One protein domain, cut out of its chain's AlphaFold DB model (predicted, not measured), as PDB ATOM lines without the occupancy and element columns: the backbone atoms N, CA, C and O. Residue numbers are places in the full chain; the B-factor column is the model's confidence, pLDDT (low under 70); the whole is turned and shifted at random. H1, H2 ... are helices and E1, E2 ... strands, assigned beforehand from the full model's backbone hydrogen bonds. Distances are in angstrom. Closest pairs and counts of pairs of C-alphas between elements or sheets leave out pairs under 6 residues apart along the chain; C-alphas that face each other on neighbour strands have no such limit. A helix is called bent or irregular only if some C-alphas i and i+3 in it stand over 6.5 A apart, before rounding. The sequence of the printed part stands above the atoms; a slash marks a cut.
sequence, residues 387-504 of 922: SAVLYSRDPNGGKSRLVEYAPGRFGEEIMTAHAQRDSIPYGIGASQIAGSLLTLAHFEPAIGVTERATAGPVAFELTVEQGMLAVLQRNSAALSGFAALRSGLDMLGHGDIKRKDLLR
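AT A GLANCE: This is residues 387 to 504 of the 922 residues of an uncharacterized protein of candidate division WOR-1 bacterium RIFOXYC2_FULL_41_25 (UniProt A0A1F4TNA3). A strongly twisted sheet of five antiparallel strands curls round the short helix H2, and the longer H3 follows H2 over the same face. The small H1 is on the other side of the sheet from H3, and a helical hairpin of H4 and H5 sits beyond the end of the sheet where E4 begins and E5 ends. The printed part has 118 residues with five named helices and five named strands, in the order E1 E2 H1 E3 H2 H3 E4 E5 H4 H5, and its class is mixed, helices and strands. Across the sheet the order is E3 E2 E1 E4 E5. The whole is compact, with a radius of gyration of the C-alphas of 14.2 A, and only just elongated, with spans of 42 by 28 by 23 A.

IN THESE COORDINATES: In the sheet, E1 is residues 387 to 391, 13.6 A long, and begins at C-alpha 387 at (146.942, 114.497, 175.204). E2 is residues 401 to 407, 19.5 A, and E3 is residues 422 to 426, 12.2 A. E4 is residues 458 to 465, 22.3 A, beginning at C-alpha 458 at (143.261, 120.379, 190.830). E5, residues 468 to 476, 23.9 A, bends by 50 degrees at residue 473. H1 is residues 411 to 414, 5.6 A. H2, residues 435 to 441, 11.4 A, is only just irregular: C-alphas 436 and 439 are 6.7 A apart. H3 is residues 444 to 454, 16.2 A. H4 is residues 481 to 493, 18.4 A, and H5 is residues 499 to 504, 9.8 A, ending at C-alpha 504 at (146.652, 122.795, 202.736).

HOW THE PARTS SIT: E3 and E5 are the edge strands of the sheet. E1 and E4 are antiparallel at 156 degrees, with N 390 and O 460 2.9 A apart, within hydrogen-bond range. E1 and E2 form a hairpin, antiparallel at 170 degrees, with N 389 and O 404 at 2.8 A. E3 and E2 are antiparallel at 145 degrees, with N 424 and O 403 at 2.9 A. E4 and E5 form a hairpin at 159 degrees, with N 461 and O 473 at 2.8 A. H2 and H3 are on one face of the sheet, in two layers, one of strands and one of helices. The closest C-alphas of H2 and E5 are those of Thr 439 and Leu 469, 6.3 A apart. H3, at a height over the sheet of 9.6 A, is over E1 and, only just, over E4, where 3 of its 11 C-alphas fall; on the local plane it runs slantwise to E1 at 55 degrees. Its closest C-alpha pair with E4 is Glu 451 and Val 458, 6.3 A. H2 and H3 meet only through their link. H1 and H3 are on opposite faces; the closest C-alphas of H1 and E1 are those of Ser 387 and Gly 411, 5.2 A apart. H4, with residues 488 to 492 alone, touches H5 in a helical hairpin, opposite ways at a shallow tilt of 26 degrees; their closest C-alphas, of Gly 488 and Leu 502, are 5.7 A apart. H4 and H5 are not on the sheet. Every O i to N i+4 pair is within hydrogen-bond range in H4, against 5 of 7 in H3, 0 of 3 in H2 and 0 of 2 in H5; 3 of 4 O i to N i+3 pairs are within range in H2 and 3 of 3 in H5, and H1 is too short for an O i to N i+4 pair.

THE WHOLE: The two C-alphas farthest apart are those of Gly 408 and Arg 499, at 42.5 A. The printed part runs from 387 to 504 with no cut, and it has no long link. The mean pLDDT of the printed part is 77.6; 27 residues are under 70, namely 411 to 420, 427 to 442 and 445.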
ATOM      1  N   SER A 387     146.767 114.585 173.751       84.69
ATOM      2  CA  SER A 387     146.942 114.497 175.204       84.69
ATOM      3  C   SER A 387     146.950 115.907 175.796       84.69
ATOM      4  O   SER A 387     147.445 116.835 175.153       84.69
ATOM      5  N   ALA A 388     146.402 116.087 176.997       85.44
ATOM      6  CA  ALA A 388     146.334 117.394 177.647       85.44
ATOM      7  C   ALA A 388     146.441 117.308 179.173       85.44
ATOM      8  O   ALA A 388     146.121 116.290 179.781       85.44
ATOM      9  N   VAL A 389     146.840 118.416 179.789       86.12
ATOM     10  CA  VAL A 389     146.738 118.671 181.224       86.12
ATOM     11  C   VAL A 389     145.866 119.901 181.414       86.12
ATOM     12  O   VAL A 389     146.186 120.979 180.914       86.12
ATOM     13  N   LEU A 390     144.747 119.739 182.114       88.31
ATOM     14  CA  LEU A 390     143.856 120.836 182.466       88.31
ATOM     15  C   LEU A 390     144.078 121.213 183.923       88.31
ATOM     16  O   LEU A 390     143.798 120.423 184.822       88.31
ATOM     17  N   TYR A 391     144.510 122.442 184.158       88.94
ATOM     18  CA  TYR A 391     144.631 123.023 185.485       88.94
ATOM     19  C   TYR A 391     143.379 123.842 185.804       88.94
ATOM     20  O   TYR A 391     142.978 124.724 185.035       88.94
ATOM     21  N   SER A 392     142.757 123.569 186.954       90.25
ATOM     22  CA  SER A 392     141.595 124.330 187.431       90.25
ATOM     23  C   SER A 392     141.940 125.790 187.749       90.25
ATOM     24  O   SER A 392     141.081 126.667 187.674       90.25
ATOM     25  N   ARG A 393     143.217 126.038 188.050       88.75
ATOM     26  CA  ARG A 393     143.848 127.340 188.261       88.75
ATOM     27  C   ARG A 393     145.213 127.313 187.586       88.75
ATOM     28  O   ARG A 393     145.908 126.308 187.676       88.75
ATOM     29  N   ASP A 394     145.601 128.404 186.945       85.19
ATOM     30  CA  ASP A 394     146.903 128.565 186.309       85.19
ATOM     31  C   ASP A 394     148.015 128.281 187.339       85.19
ATOM     32  O   ASP A 394     148.065 128.966 188.367       85.19
ATOM     33  N   PRO A 395     148.897 127.293 187.090       81.31
ATOM     34  CA  PRO A 395     149.937 126.902 188.035       81.31
ATOM     35  C   PRO A 395     150.939 128.022 188.340       81.31
ATOM     36  O   PRO A 395     151.587 127.987 189.387       81.31
ATOM     37  N   ASN A 396     151.040 129.038 187.479       78.25
ATOM     38  CA  ASN A 396     151.954 130.163 187.651       78.25
ATOM     39  C   ASN A 396     151.255 131.419 188.186       78.25
ATOM     40  O   ASN A 396     151.778 132.048 189.109       78.25
ATOM     41  N   GLY A 397     150.081 131.764 187.643       76.38
ATOM     42  CA  GLY A 397     149.352 133.002 187.953       76.38
ATOM     43  C   GLY A 397     148.114 132.868 188.855       76.38
ATOM     44  O   GLY A 397     147.621 133.886 189.346       76.38
ATOM     45  N   GLY A 398     147.586 131.658 189.072       81.00
ATOM     46  CA  GLY A 398     146.540 131.329 190.057       81.00
ATOM     47  C   GLY A 398     145.091 131.748 189.759       81.00
ATOM     48  O   GLY A 398     144.214 131.448 190.565       81.00
ATOM     49  N   LYS A 399     144.795 132.448 188.649       75.62
ATOM     50  CA  LYS A 399     143.433 132.980 188.382       75.62
ATOM     51  C   LYS A 399     142.633 132.192 187.351       75.62
ATOM     52  O   LYS A 399     141.534 131.732 187.635       75.62
ATOM     53  N   SER A 400     143.149 132.112 186.131       76.94
ATOM     54  CA  SER A 400     142.446 131.520 184.990       76.94
ATOM     55  C   SER A 400     142.621 130.009 184.992       76.94
ATOM     56  O   SER A 400     143.612 129.525 185.525       76.94
ATOM     57  N   ARG A 401     141.720 129.247 184.366       86.00
ATOM     58  CA  ARG A 401     142.042 127.848 184.047       86.00
ATOM     59  C   ARG A 401     143.042 127.831 182.899       86.00
ATOM     60  O   ARG A 401     143.017 128.716 182.039       86.00
ATOM     61  N   LEU A 402     143.887 126.813 182.875       84.12
ATOM     62  CA  LEU A 402     144.903 126.635 181.846       84.12
ATOM     63  C   LEU A 402     144.798 125.224 181.281       84.12
ATOM     64  O   LEU A 402     144.680 124.263 182.041       84.12
ATOM     65  N   VAL A 403     144.854 125.098 179.961       84.81
ATOM     66  CA  VAL A 403     145.034 123.808 179.295       84.81
ATOM     67  C   VAL A 403     146.383 123.824 178.604       84.81
ATOM     68  O   VAL A 403     146.627 124.654 177.734       84.81
ATOM     69  N   GLU A 404     147.240 122.887 178.986       83.81
ATOM     70  CA  GLU A 404     148.445 122.547 178.238       83.81
ATOM     71  C   GLU A 404     148.147 121.299 177.413       83.81
ATOM     72  O   GLU A 404     147.765 120.275 177.978       83.81
ATOM     73  N   TYR A 405     148.301 121.341 176.091       82.19
ATOM     74  CA  TYR A 405     148.034 120.173 175.243       82.19
ATOM     75  C   TYR A 405     149.148 119.918 174.230       82.19
ATOM     76  O   TYR A 405     149.935 120.798 173.882       82.19
ATOM     77  N   ALA A 406     149.229 118.662 173.793       76.00
ATOM     78  CA  ALA A 406     150.207 118.180 172.830       76.00
ATOM     79  C   ALA A 406     149.535 117.191 171.856       76.00
ATOM     80  O   ALA A 406     149.286 116.035 172.223       76.00
ATOM     81  N   PRO A 407     149.238 117.620 170.616       77.88
ATOM     82  CA  PRO A 407     148.818 116.720 169.547       77.88
ATOM     83  C   PRO A 407     149.928 115.728 169.190       77.88
ATOM     84  O   PRO A 407     151.114 116.023 169.350       77.88
ATOM     85  N   GLY A 408     149.559 114.552 168.683       76.25
ATOM     86  CA  GLY A 408     150.546 113.592 168.183       76.25
ATOM     87  C   GLY A 408     151.444 112.979 169.266       76.25
ATOM     88  O   GLY A 408     152.514 112.471 168.940       76.25
ATOM     89  N   ARG A 409     151.025 113.000 170.538       75.81
ATOM     90  CA  ARG A 409     151.787 112.457 171.674       75.81
ATOM     91  C   ARG A 409     150.945 111.548 172.565       75.81
ATOM     92  O   ARG A 409     149.739 111.763 172.721       75.81
ATOM     93  N   PHE A 410     151.581 110.546 173.173       77.25
ATOM     94  CA  PHE A 410     150.952 109.747 174.236       77.25
ATOM     95  C   PHE A 410     150.844 110.550 175.543       77.25
ATOM     96  O   PHE A 410     151.592 111.503 175.768       77.25
ATOM     97  N   GLY A 411     149.935 110.141 176.435       68.25
ATOM     98  CA  GLY A 411     149.706 110.824 177.713       68.25
ATOM     99  C   GLY A 411     150.941 110.885 178.624       68.25
ATOM    100  O   GLY A 411     151.106 111.847 179.363       68.25
ATOM    101  N   GLU A 412     151.853 109.911 178.545       69.44
ATOM    102  CA  GLU A 412     153.128 109.971 179.280       69.44
ATOM    103  C   GLU A 412     154.107 110.984 178.670       69.44
ATOM    104  O   GLU A 412     154.845 111.655 179.388       69.44
ATOM    105  N   GLU A 413     154.087 111.141 177.342       68.19
ATOM    106  CA  GLU A 413     155.020 111.998 176.613       68.19
ATOM    107  C   GLU A 413     154.753 113.475 176.919       68.19
ATOM    108  O   GLU A 413     155.706 114.236 177.070       68.19
ATOM    109  N   ILE A 414     153.486 113.888 177.082       67.75
ATOM    110  CA  ILE A 414     153.171 115.274 177.469       67.75
ATOM    111  C   ILE A 414     153.727 115.617 178.856       67.75
ATOM    112  O   ILE A 414     154.147 116.750 179.057       67.75
ATOM    113  N   MET A 415     153.831 114.652 179.775       63.66
ATOM    114  CA  MET A 415     154.389 114.871 181.118       63.66
ATOM    115  C   MET A 415     155.910 115.039 181.115       63.66
ATOM    116  O   MET A 415     156.483 115.472 182.114       63.66
ATOM    117  N   THR A 416     156.581 114.745 179.999       58.44
ATOM    118  CA  THR A 416     158.032 114.899 179.905       58.44
ATOM    119  C   THR A 416     158.440 116.371 179.830       58.44
ATOM    120  O   THR A 416     157.830 117.184 179.140       58.44
ATOM    121  N   ALA A 417     159.532 116.702 180.518       44.41
ATOM    122  CA  ALA A 417     160.097 118.048 180.621       44.41
ATOM    123  C   ALA A 417     160.418 118.759 179.291       44.41
ATOM    124  O   ALA A 417     160.581 119.973 179.287       44.41
ATOM    125  N   HIS A 418     160.561 118.023 178.184       48.25
ATOM    126  CA  HIS A 418     160.917 118.578 176.869       48.25
ATOM    127  C   HIS A 418     159.756 118.550 175.877       48.25
ATOM    128  O   HIS A 418     159.929 118.938 174.722       48.25
ATOM    129  N   ALA A 419     158.578 118.077 176.290       56.25
ATOM    130  CA  ALA A 419     157.411 118.180 175.441       56.25
ATOM    131  C   ALA A 419     157.066 119.662 175.286       56.25
ATOM    132  O   ALA A 419     156.679 120.319 176.246       56.25
ATOM    133  N   GLN A 420     157.206 120.186 174.070       59.81
ATOM    134  CA  GLN A 420     156.638 121.482 173.728       59.81
ATOM    135  C   GLN A 420     155.115 121.374 173.855       59.81
ATOM    136  O   GLN A 420     154.506 120.527 173.192       59.81
ATOM    137  N   ARG A 421     154.529 122.182 174.739       72.38
ATOM    138  CA  ARG A 421     153.090 122.217 175.015       72.38
ATOM    139  C   ARG A 421     152.541 123.554 174.565       72.38
ATOM    140  O   ARG A 421     153.103 124.594 174.909       72.38
ATOM    141  N   ASP A 422     151.417 123.516 173.870       71.50
ATOM    142  CA  ASP A 422     150.655 124.726 173.615       71.50
ATOM    143  C   ASP A 422     149.796 125.009 174.847       71.50
ATOM    144  O   ASP A 422     149.080 124.134 175.340       71.50
ATOM    145  N   SER A 423     149.916 126.227 175.374       76.06
ATOM    146  CA  SER A 423     149.207 126.681 176.569       76.06
ATOM    147  C   SER A 423     148.073 127.611 176.170       76.06
ATOM    148  O   SER A 423     148.313 128.662 175.576       76.06
ATOM    149  N   ILE A 424     146.841 127.241 176.507       77.56
ATOM    150  CA  ILE A 424     145.645 128.017 176.173       77.56
ATOM    151  C   ILE A 424     144.868 128.340 177.457       77.56
ATOM    152  O   ILE A 424     144.506 127.422 178.204       77.56
ATOM    153  N   PRO A 425     144.571 129.626 177.731       75.94
ATOM    154  CA  PRO A 425     143.615 130.006 178.764       75.94
ATOM    155  C   PRO A 425     142.230 129.416 178.476       75.94
ATOM    156  O   PRO A 425     141.726 129.511 177.358       75.94
ATOM    157  N   TYR A 426     141.591 128.838 179.487       72.06
ATOM    158  CA  TYR A 426     140.350 128.081 179.323       72.06
ATOM    159  C   TYR A 426     139.218 128.616 180.226       72.06
ATOM    160  O   TYR A 426     139.454 129.017 181.366       72.06
ATOM    161  N   GLY A 427     137.972 128.616 179.728       62.53
ATOM    162  CA  GLY A 427     136.757 128.977 180.480       62.53
ATOM    163  C   GLY A 427     135.935 130.148 179.913       62.53
ATOM    164  O   GLY A 427     136.265 130.718 178.871       62.53
ATOM    165  N   ILE A 428     134.842 130.497 180.606       45.62
ATOM    166  CA  ILE A 428     133.868 131.535 180.201       45.62
ATOM    167  C   ILE A 428     134.557 132.886 179.929       45.62
ATOM    168  O   ILE A 428     135.059 133.536 180.843       45.62
ATOM    169  N   GLY A 429     134.544 133.317 178.662       43.28
ATOM    170  CA  GLY A 429     135.169 134.559 178.186       43.28
ATOM    171  C   GLY A 429     136.395 134.348 177.290       43.28
ATOM    172  O   GLY A 429     136.803 135.283 176.603       43.28
ATOM    173  N   ALA A 430     136.943 133.129 177.224       45.97
ATOM    174  CA  ALA A 430     137.942 132.764 176.223       45.97
ATOM    175  C   ALA A 430     137.242 132.533 174.872       45.97
ATOM    176  O   ALA A 430     136.616 131.502 174.634       45.97
ATOM    177  N   SER A 431     137.327 133.512 173.976       38.66
ATOM    178  CA  SER A 431     136.686 133.521 172.653       38.66
ATOM    179  C   SER A 431     137.291 132.536 171.632       38.66
ATOM    180  O   SER A 431     136.957 132.606 170.453       38.66
ATOM    181  N   GLN A 432     138.170 131.616 172.052       45.78
ATOM    182  CA  GLN A 432     138.989 130.785 171.157       45.78
ATOM    183  C   GLN A 432     139.066 129.297 171.551       45.78
ATOM    184  O   GLN A 432     140.120 128.677 171.444       45.78
ATOM    185  N   ILE A 433     137.957 128.666 171.951       51.91
ATOM    186  CA  ILE A 433     137.894 127.191 171.928       51.91
ATOM    187  C   ILE A 433     137.502 126.765 170.505       51.91
ATOM    188  O   ILE A 433     136.326 126.585 170.198       51.91
ATOM    189  N   ALA A 434     138.487 126.667 169.608       47.78
ATOM    190  CA  ALA A 434     138.289 126.208 168.232       47.78
ATOM    191  C   ALA A 434     138.624 124.711 168.081       47.78
ATOM    192  O   ALA A 434     139.516 124.182 168.743       47.78
ATOM    193  N   GLY A 435     137.929 124.018 167.173       59.53
ATOM    194  CA  GLY A 435     138.318 122.676 166.719       59.53
ATOM    195  C   GLY A 435     138.123 121.551 167.745       59.53
ATOM    196  O   GLY A 435     137.038 121.388 168.311       59.53
ATOM    197  N   SER A 436     139.151 120.718 167.920       53.88
ATOM    198  CA  SER A 436     139.145 119.491 168.736       53.88
ATOM    199  C   SER A 436     139.034 119.741 170.248       53.88
ATOM    200  O   SER A 436     138.646 118.844 170.992       53.88
ATOM    201  N   LEU A 437     139.275 120.974 170.712       63.50
ATOM    202  CA  LEU A 437     139.144 121.363 172.123       63.50
ATOM    203  C   LEU A 437     137.685 121.549 172.577       63.50
ATOM    204  O   LEU A 437     137.439 121.659 173.778       63.50
ATOM    205  N   LEU A 438     136.709 121.546 171.656       61.97
ATOM    206  CA  LEU A 438     135.281 121.691 171.981       61.97
ATOM    207  C   LEU A 438     134.818 120.651 173.015       61.97
ATOM    208  O   LEU A 438     134.028 120.969 173.900       61.97
ATOM    209  N   THR A 439     135.358 119.430 172.963       64.69
ATOM    210  CA  THR A 439     135.002 118.365 173.910       64.69
ATOM    211  C   THR A 439     135.341 118.735 175.358       64.69
ATOM    212  O   THR A 439     134.634 118.323 176.278       64.69
ATOM    213  N   LEU A 440     136.360 119.578 175.580       68.69
ATOM    214  CA  LEU A 440     136.698 120.063 176.917       68.69
ATOM    215  C   LEU A 440     135.596 120.947 177.497       68.69
ATOM    216  O   LEU A 440     135.384 120.894 178.700       68.69
ATOM    217  N   ALA A 441     134.854 121.719 176.693       63.81
ATOM    218  CA  ALA A 441     133.776 122.594 177.182       63.81
ATOM    219  C   ALA A 441     132.717 121.834 178.008       63.81
ATOM    220  O   ALA A 441     132.181 122.360 178.981       63.81
ATOM    221  N   HIS A 442     132.465 120.562 177.688       57.72
ATOM    222  CA  HIS A 442     131.543 119.715 178.453       57.72
ATOM    223  C   HIS A 442     132.069 119.338 179.845       57.72
ATOM    224  O   HIS A 442     131.282 119.041 180.742       57.72
ATOM    225  N   PHE A 443     133.388 119.359 180.032       70.06
ATOM    226  CA  PHE A 443     134.044 119.077 181.306       70.06
ATOM    227  C   PHE A 443     134.075 120.296 182.239       70.06
ATOM    228  O   PHE A 443     134.261 120.145 183.446       70.06
ATOM    229  N   GLU A 444     133.838 121.501 181.715       70.12
ATOM    230  CA  GLU A 444     133.966 122.759 182.455       70.12
ATOM    231  C   GLU A 444     133.243 122.771 183.817       70.12
ATOM    232  O   GLU A 444     133.846 123.172 184.821       70.12
ATOM    233  N   PRO A 445     131.988 122.294 183.923       67.94
ATOM    234  CA  PRO A 445     131.246 122.387 185.179       67.94
ATOM    235  C   PRO A 445     131.725 121.380 186.233       67.94
ATOM    236  O   PRO A 445     131.543 121.610 187.431       67.94
ATOM    237  N   ALA A 446     132.392 120.298 185.816       72.81
ATOM    238  CA  ALA A 446     132.985 119.324 186.729       72.81
ATOM    239  C   ALA A 446     134.181 119.901 187.500       72.81
ATOM    240  O   ALA A 446     134.412 119.508 188.644       72.81
ATOM    241  N   ILE A 447     134.903 120.863 186.916       79.31
ATOM    242  CA  ILE A 447     136.112 121.455 187.508       79.31
ATOM    243  C   ILE A 447     135.793 122.082 188.868       79.31
ATOM    244  O   ILE A 447     136.383 121.697 189.872       79.31
ATOM    245  N   GLY A 448     134.815 122.994 188.923       79.69
ATOM    246  CA  GLY A 448     134.477 123.703 190.164       79.69
ATOM    247  C   GLY A 448     133.866 122.793 191.235       79.69
ATOM    248  O   GLY A 448     134.097 122.990 192.425       79.69
ATOM    249  N   VAL A 449     133.110 121.763 190.836       78.94
ATOM    250  CA  VAL A 449     132.616 120.766 191.801       78.94
ATOM    251  C   VAL A 449     133.772 119.959 192.381       78.94
ATOM    252  O   VAL A 449     133.778 119.675 193.578       78.94
ATOM    253  N   THR A 450     134.752 119.622 191.547       83.88
ATOM    254  CA  THR A 450     135.932 118.886 191.989       83.88
ATOM    255  C   THR A 450     136.776 119.731 192.936       83.88
ATOM    256  O   THR A 450     137.097 119.236 194.007       83.88
ATOM    257  N   GLU A 451     137.027 121.010 192.625       87.88
ATOM    258  CA  GLU A 451     137.756 121.935 193.513       87.88
ATOM    259  C   GLU A 451     137.139 122.022 194.919       87.88
ATOM    260  O   GLU A 451     137.857 121.935 195.917       87.88
ATOM    261  N   ARG A 452     135.805 122.138 195.009       87.25
ATOM    262  CA  ARG A 452     135.084 122.129 196.295       87.25
ATOM    263  C   ARG A 452     135.192 120.791 197.012       87.25
ATOM    264  O   ARG A 452     135.399 120.750 198.219       87.25
ATOM    265  N   ALA A 453     135.040 119.690 196.278       83.50
ATOM    266  CA  ALA A 453     135.106 118.354 196.855       83.50
ATOM    267  C   ALA A 453     136.502 118.023 197.404       83.50
ATOM    268  O   ALA A 453     136.614 117.291 198.385       83.50
ATOM    269  N   THR A 454     137.551 118.566 196.786       86.00
ATOM    270  CA  THR A 454     138.949 118.353 197.183       86.00
ATOM    271  C   THR A 454     139.480 119.438 198.111       86.00
ATOM    272  O   THR A 454     140.609 119.318 198.584       86.00
ATOM    273  N   ALA A 455     138.683 120.480 198.366       90.25
ATOM    274  CA  ALA A 455     139.056 121.678 199.107       90.25
ATOM    275  C   ALA A 455     140.357 122.332 198.595       90.25
ATOM    276  O   ALA A 455     141.222 122.723 199.379       90.25
ATOM    277  N   GLY A 456     140.520 122.429 197.270       91.50
ATOM    278  CA  GLY A 456     141.690 123.076 196.674       91.50
ATOM    279  C   GLY A 456     141.843 122.873 195.161       91.50
ATOM    280  O   GLY A 456     141.092 122.088 194.575       91.50
ATOM    281  N   PRO A 457     142.814 123.559 194.527       92.31
ATOM    282  CA  PRO A 457     143.051 123.484 193.085       92.31
ATOM    283  C   PRO A 457     143.491 122.094 192.609       92.31
ATOM    284  O   PRO A 457     144.262 121.395 193.276       92.31
ATOM    285  N   VAL A 458     143.038 121.708 191.416       91.12
ATOM    286  CA  VAL A 458     143.261 120.379 190.830       91.12
ATOM    287  C   VAL A 458     143.822 120.464 189.414       91.12
ATOM    288  O   VAL A 458     143.547 121.402 188.668       91.12
ATOM    289  N   ALA A 459     144.599 119.454 189.039       90.25
ATOM    290  CA  ALA A 459     145.086 119.242 187.684       90.25
ATOM    291  C   ALA A 459     144.569 117.896 187.165       90.25
ATOM    292  O   ALA A 459     144.723 116.872 187.833       90.25
ATOM    293  N   PHE A 460     143.961 117.894 185.983       89.12
ATOM    294  CA  PHE A 460     143.463 116.698 185.314       89.12
ATOM    295  C   PHE A 460     144.386 116.320 184.163       89.12
ATOM    296  O   PHE A 460     144.626 117.125 183.266       89.12
ATOM    297  N   GLU A 461     144.860 115.082 184.165       88.50
ATOM    298  CA  GLU A 461     145.507 114.468 183.012       88.50
ATOM    299  C   GLU A 461     144.409 113.923 182.096       88.50
ATOM    300  O   GLU A 461     143.617 113.062 182.493       88.50
ATOM    301  N   LEU A 462     144.338 114.453 180.882       87.31
ATOM    302  CA  LEU A 462     143.278 114.194 179.922       87.31
ATOM    303  C   LEU A 462     143.851 113.583 178.646       87.31
ATOM    304  O   LEU A 462     144.981 113.848 178.232       87.31
ATOM    305  N   THR A 463     143.041 112.783 177.971       86.06
ATOM    306  CA  THR A 463     143.313 112.369 176.595       86.06
ATOM    307  C   THR A 463     142.030 112.437 175.802       86.06
ATOM    308  O   THR A 463     140.985 111.975 176.255       86.06
ATOM    309  N   VAL A 464     142.118 113.028 174.619       81.06
ATOM    310  CA  VAL A 464     141.063 112.993 173.620       81.06
ATOM    311  C   VAL A 464     141.480 112.006 172.540       81.06
ATOM    312  O   VAL A 464     142.533 112.178 171.935       81.06
ATOM    313  N   GLU A 465     140.686 110.965 172.314       81.75
ATOM    314  CA  GLU A 465     140.852 110.026 171.197       81.75
ATOM    315  C   GLU A 465     139.611 110.159 170.314       81.75
ATOM    316  O   GLU A 465     138.491 109.956 170.772       81.75
ATOM    317  N   GLN A 466     139.807 110.553 169.056       76.06
ATOM    318  CA  GLN A 466     138.736 110.728 168.066       76.06
ATOM    319  C   GLN A 466     137.572 111.608 168.573       76.06
ATOM    320  O   GLN A 466     136.402 111.224 168.524       76.06
ATOM    321  N   GLY A 467     137.905 112.760 169.172       70.25
ATOM    322  CA  GLY A 467     136.929 113.697 169.738       70.25
ATOM    323  C   GLY A 467     136.308 113.273 171.077       70.25
ATOM    324  O   GLY A 467     135.585 114.064 171.685       70.25
ATOM    325  N   MET A 468     136.613 112.072 171.577       72.38
ATOM    326  CA  MET A 468     136.101 111.539 172.839       72.38
ATOM    327  C   MET A 468     137.025 111.920 174.001       72.38
ATOM    328  O   MET A 468     138.202 111.574 173.980       72.38
ATOM    329  N   LEU A 469     136.521 112.596 175.038       77.19
ATOM    330  CA  LEU A 469     137.337 113.004 176.195       77.19
ATOM    331  C   LEU A 469     137.394 111.924 177.274       77.19
ATOM    332  O   LEU A 469     136.346 111.449 177.722       77.19
ATOM    333  N   ALA A 470     138.606 111.593 177.719       82.06
ATOM    334  CA  ALA A 470     138.899 110.731 178.856       82.06
ATOM    335  C   ALA A 470     139.679 111.485 179.945       82.06
ATOM    336  O   ALA A 470     140.679 112.144 179.652       82.06
ATOM    337  N   VAL A 471     139.258 111.333 181.203       86.06
ATOM    338  CA  VAL A 471     140.024 111.753 182.388       86.06
ATOM    339  C   VAL A 471     140.873 110.571 182.835       86.06
ATOM    340  O   VAL A 471     140.352 109.584 183.351       86.06
ATOM    341  N   LEU A 472     142.182 110.653 182.611       88.00
ATOM    342  CA  LEU A 472     143.113 109.579 182.954       88.00
ATOM    343  C   LEU A 472     143.493 109.600 184.431       88.00
ATOM    344  O   LEU A 472     143.716 108.547 185.015       88.00
ATOM    345  N   GLN A 473     143.639 110.789 185.010       87.12
ATOM    346  CA  GLN A 473     144.035 110.970 186.403       87.12
ATOM    347  C   GLN A 473     143.694 112.392 186.847       87.12
ATOM    348  O   GLN A 473     143.742 113.326 186.047       87.12
ATOM    349  N   ARG A 474     143.429 112.568 188.139       89.88
ATOM    350  CA  ARG A 474     143.397 113.876 188.790       89.88
ATOM    351  C   ARG A 474     144.460 113.924 189.880       89.88
ATOM    352  O   ARG A 474     144.644 112.976 190.639       89.88
ATOM    353  N   ASN A 475     145.141 115.058 189.955       86.06
ATOM    354  CA  ASN A 475     146.132 115.386 190.968       86.06
ATOM    355  C   ASN A 475     145.742 116.703 191.653       86.06
ATOM    356  O   ASN A 475     145.005 117.514 191.089       86.06
ATOM    357  N   SER A 476     146.271 116.955 192.850       85.50
ATOM    358  CA  SER A 476     146.361 118.333 193.345       85.50
ATOM    359  C   SER A 476     147.226 119.145 192.383       85.50
ATOM    360  O   SER A 476     148.254 118.647 191.917       85.50
ATOM    361  N   ALA A 477     146.813 120.371 192.067       86.12
ATOM    362  CA  ALA A 477     147.608 121.219 191.190       86.12
ATOM    363  C   ALA A 477     148.932 121.585 191.880       86.12
ATOM    364  O   ALA A 477     148.942 122.035 193.027       86.12
ATOM    365  N   ALA A 478     150.048 121.387 191.178       82.25
ATOM    366  CA  ALA A 478     151.333 121.949 191.571       82.25
ATOM    367  C   ALA A 478     151.304 123.450 191.254       82.25
ATOM    368  O   ALA A 478     151.095 123.823 190.102       82.25
ATOM    369  N   LEU A 479     151.456 124.293 192.276       84.25
ATOM    370  CA  LEU A 479     151.324 125.743 192.155       84.25
ATOM    371  C   LEU A 479     152.629 126.441 192.542       84.25
ATOM    372  O   LEU A 479     153.325 126.028 193.474       84.25
ATOM    373  N   SER A 480     152.921 127.545 191.861       81.94
ATOM    374  CA  SER A 480     153.885 128.534 192.331       81.94
ATOM    375  C   SER A 480     153.398 129.168 193.638       81.94
ATOM    376  O   SER A 480     152.199 129.181 193.933       81.94
ATOM    377  N   GLY A 481     154.309 129.764 194.409       82.94
ATOM    378  CA  GLY A 481     153.940 130.444 195.648       82.94
ATOM    379  C   GLY A 481     152.867 131.516 195.456       82.94
ATOM    380  O   GLY A 481     151.932 131.608 196.252       82.94
ATOM    381  N   PHE A 482     152.948 132.274 194.358       83.75
ATOM    382  CA  PHE A 482     151.939 133.277 194.020       83.75
ATOM    383  C   PHE A 482     150.615 132.642 193.594       83.75
ATOM    384  O   PHE A 482     149.559 133.048 194.083       83.75
ATOM    385  N   ALA A 483     150.660 131.620 192.736       86.88
ATOM    386  CA  ALA A 483     149.460 130.916 192.307       86.88
ATOM    387  C   ALA A 483     148.726 130.269 193.486       86.88
ATOM    388  O   ALA A 483     147.499 130.339 193.539       86.88
ATOM    389  N   ALA A 484     149.455 129.699 194.450       90.44
ATOM    390  CA  ALA A 484     148.894 129.114 195.662       90.44
ATOM    391  C   ALA A 484     148.180 130.157 196.530       90.44
ATOM    392  O   ALA A 484     147.034 129.930 196.922       90.44
ATOM    393  N   LEU A 485     148.821 131.308 196.783       89.31
ATOM    394  CA  LEU A 485     148.210 132.410 197.535       89.31
ATOM    395  C   LEU A 485     146.928 132.898 196.871       89.31
ATOM    396  O   LEU A 485     145.867 132.914 197.494       89.31
ATOM    397  N   ARG A 486     147.027 133.271 195.593       89.88
ATOM    398  CA  ARG A 486     145.904 133.835 194.849       89.88
ATOM    399  C   ARG A 486     144.752 132.844 194.738       89.88
ATOM    400  O   ARG A 486     143.623 133.198 195.048       89.88
ATOM    401  N   SER A 487     145.041 131.597 194.356       91.81
ATOM    402  CA  SER A 487     144.014 130.556 194.231       91.81
ATOM    403  C   SER A 487     143.319 130.306 195.566       91.81
ATOM    404  O   SER A 487     142.094 130.255 195.612       91.81
ATOM    405  N   GLY A 488     144.090 130.173 196.652       92.19
ATOM    406  CA  GLY A 488     143.548 129.932 197.986       92.19
ATOM    407  C   GLY A 488     142.653 131.072 198.475       92.19
ATOM    408  O   GLY A 488     141.544 130.814 198.937       92.19
ATOM    409  N   LEU A 489     143.091 132.326 198.322       91.44
ATOM    410  CA  LEU A 489     142.308 133.502 198.711       91.44
ATOM    411  C   LEU A 489     141.043 133.671 197.864       91.44
ATOM    412  O   LEU A 489     139.971 133.903 198.421       91.44
ATOM    413  N   ASP A 490     141.137 133.486 196.545       91.12
ATOM    414  CA  ASP A 490     139.978 133.546 195.650       91.12
ATOM    415  C   ASP A 490     138.939 132.471 196.026       91.12
ATOM    416  O   ASP A 490     137.744 132.751 196.116       91.12
ATOM    417  N   MET A 491     139.381 131.232 196.281       91.94
ATOM    418  CA  MET A 491     138.499 130.132 196.701       91.94
ATOM    419  C   MET A 491     137.868 130.385 198.073       91.94
ATOM    420  O   MET A 491     136.698 130.058 198.281       91.94
ATOM    421  N   LEU A 492     138.623 130.973 199.005       91.12
ATOM    422  CA  LEU A 492     138.112 131.345 200.321       91.12
ATOM    423  C   LEU A 492     137.045 132.441 200.203       91.12
ATOM    424  O   LEU A 492     135.973 132.314 200.794       91.12
ATOM    425  N   GLY A 493     137.305 133.472 199.394       89.88
ATOM    426  CA  GLY A 493     136.368 134.567 199.138       89.88
ATOM    427  C   GLY A 493     135.057 134.109 198.489       89.88
ATOM    428  O   GLY A 493     133.999 134.656 198.792       89.88
ATOM    429  N   HIS A 494     135.100 133.071 197.648       88.56
ATOM    430  CA  HIS A 494     133.905 132.448 197.061       88.56
ATOM    431  C   HIS A 494     133.194 131.445 197.987       88.56
ATOM    432  O   HIS A 494     132.096 130.992 197.665       88.56
ATOM    433  N   GLY A 495     133.798 131.082 199.122       88.00
ATOM    434  CA  GLY A 495     133.275 130.052 200.023       88.00
ATOM    435  C   GLY A 495     133.424 128.618 199.498       88.00
ATOM    436  O   GLY A 495     132.759 127.718 200.011       88.00
ATOM    437  N   ASP A 496     134.284 128.389 198.497       87.94
ATOM    438  CA  ASP A 496     134.590 127.046 197.979       87.94
ATOM    439  C   ASP A 496     135.432 126.227 198.977       87.94
ATOM    440  O   ASP A 496     135.388 124.997 198.964       87.94
ATOM    441  N   ILE A 497     136.183 126.912 199.846       90.69
ATOM    442  CA  ILE A 497     136.987 126.326 200.924       90.69
ATOM    443  C   ILE A 497     136.748 127.043 202.252       90.69
ATOM    444  O   ILE A 497     136.276 128.181 202.290       90.69
ATOM    445  N   LYS A 498     137.115 126.392 203.358       87.44
ATOM    446  CA  LYS A 498     137.163 127.022 204.684       87.44
ATOM    447  C   LYS A 498     138.564 127.572 204.947       87.44
ATOM    448  O   LYS A 498     139.543 127.102 204.375       87.44
ATOM    449  N   ARG A 499     138.692 128.502 205.901       85.12
ATOM    450  CA  ARG A 499     139.994 129.081 206.299       85.12
ATOM    451  C   ARG A 499     141.049 128.028 206.644       85.12
ATOM    452  O   ARG A 499     142.193 128.164 206.237       85.12
ATOM    453  N   LYS A 500     140.665 126.943 207.328       80.19
ATOM    454  CA  LYS A 500     141.590 125.844 207.655       80.19
ATOM    455  C   LYS A 500     142.183 125.154 206.418       80.19
ATOM    456  O   LYS A 500     143.323 124.712 206.453       80.19
ATOM    457  N   ASP A 501     141.438 125.099 205.313       85.69
ATOM    458  CA  ASP A 501     141.893 124.455 204.078       85.69
ATOM    459  C   ASP A 501     142.951 125.311 203.357       85.69
ATOM    460  O   ASP A 501     143.749 124.787 202.580       85.69
ATOM    461  N   LEU A 502     143.038 126.613 203.673       86.56
ATOM    462  CA  LEU A 502     144.053 127.514 203.128       86.56
ATOM    463  C   LEU A 502     145.477 127.047 203.463       86.56
ATOM    464  O   LEU A 502     146.358 127.174 202.619       86.56
ATOM    465  N   LEU A 503     145.697 126.433 204.635       80.62
ATOM    466  CA  LEU A 503     147.000 125.868 205.031       80.62
ATOM    467  C   LEU A 503     147.387 124.621 204.225       80.62
ATOM    468  O   LEU A 503     148.566 124.287 204.104       80.62
ATOM    469  N   ARG A 504     146.407 123.944 203.618       81.69
ATOM    470  CA  ARG A 504     146.652 122.795 202.736       81.69
ATOM    471  C   ARG A 504     147.075 123.241 201.338       81.69
ATOM    472  O   ARG A 504     147.829 122.526 200.684       81.69
TER     473      ARG A 504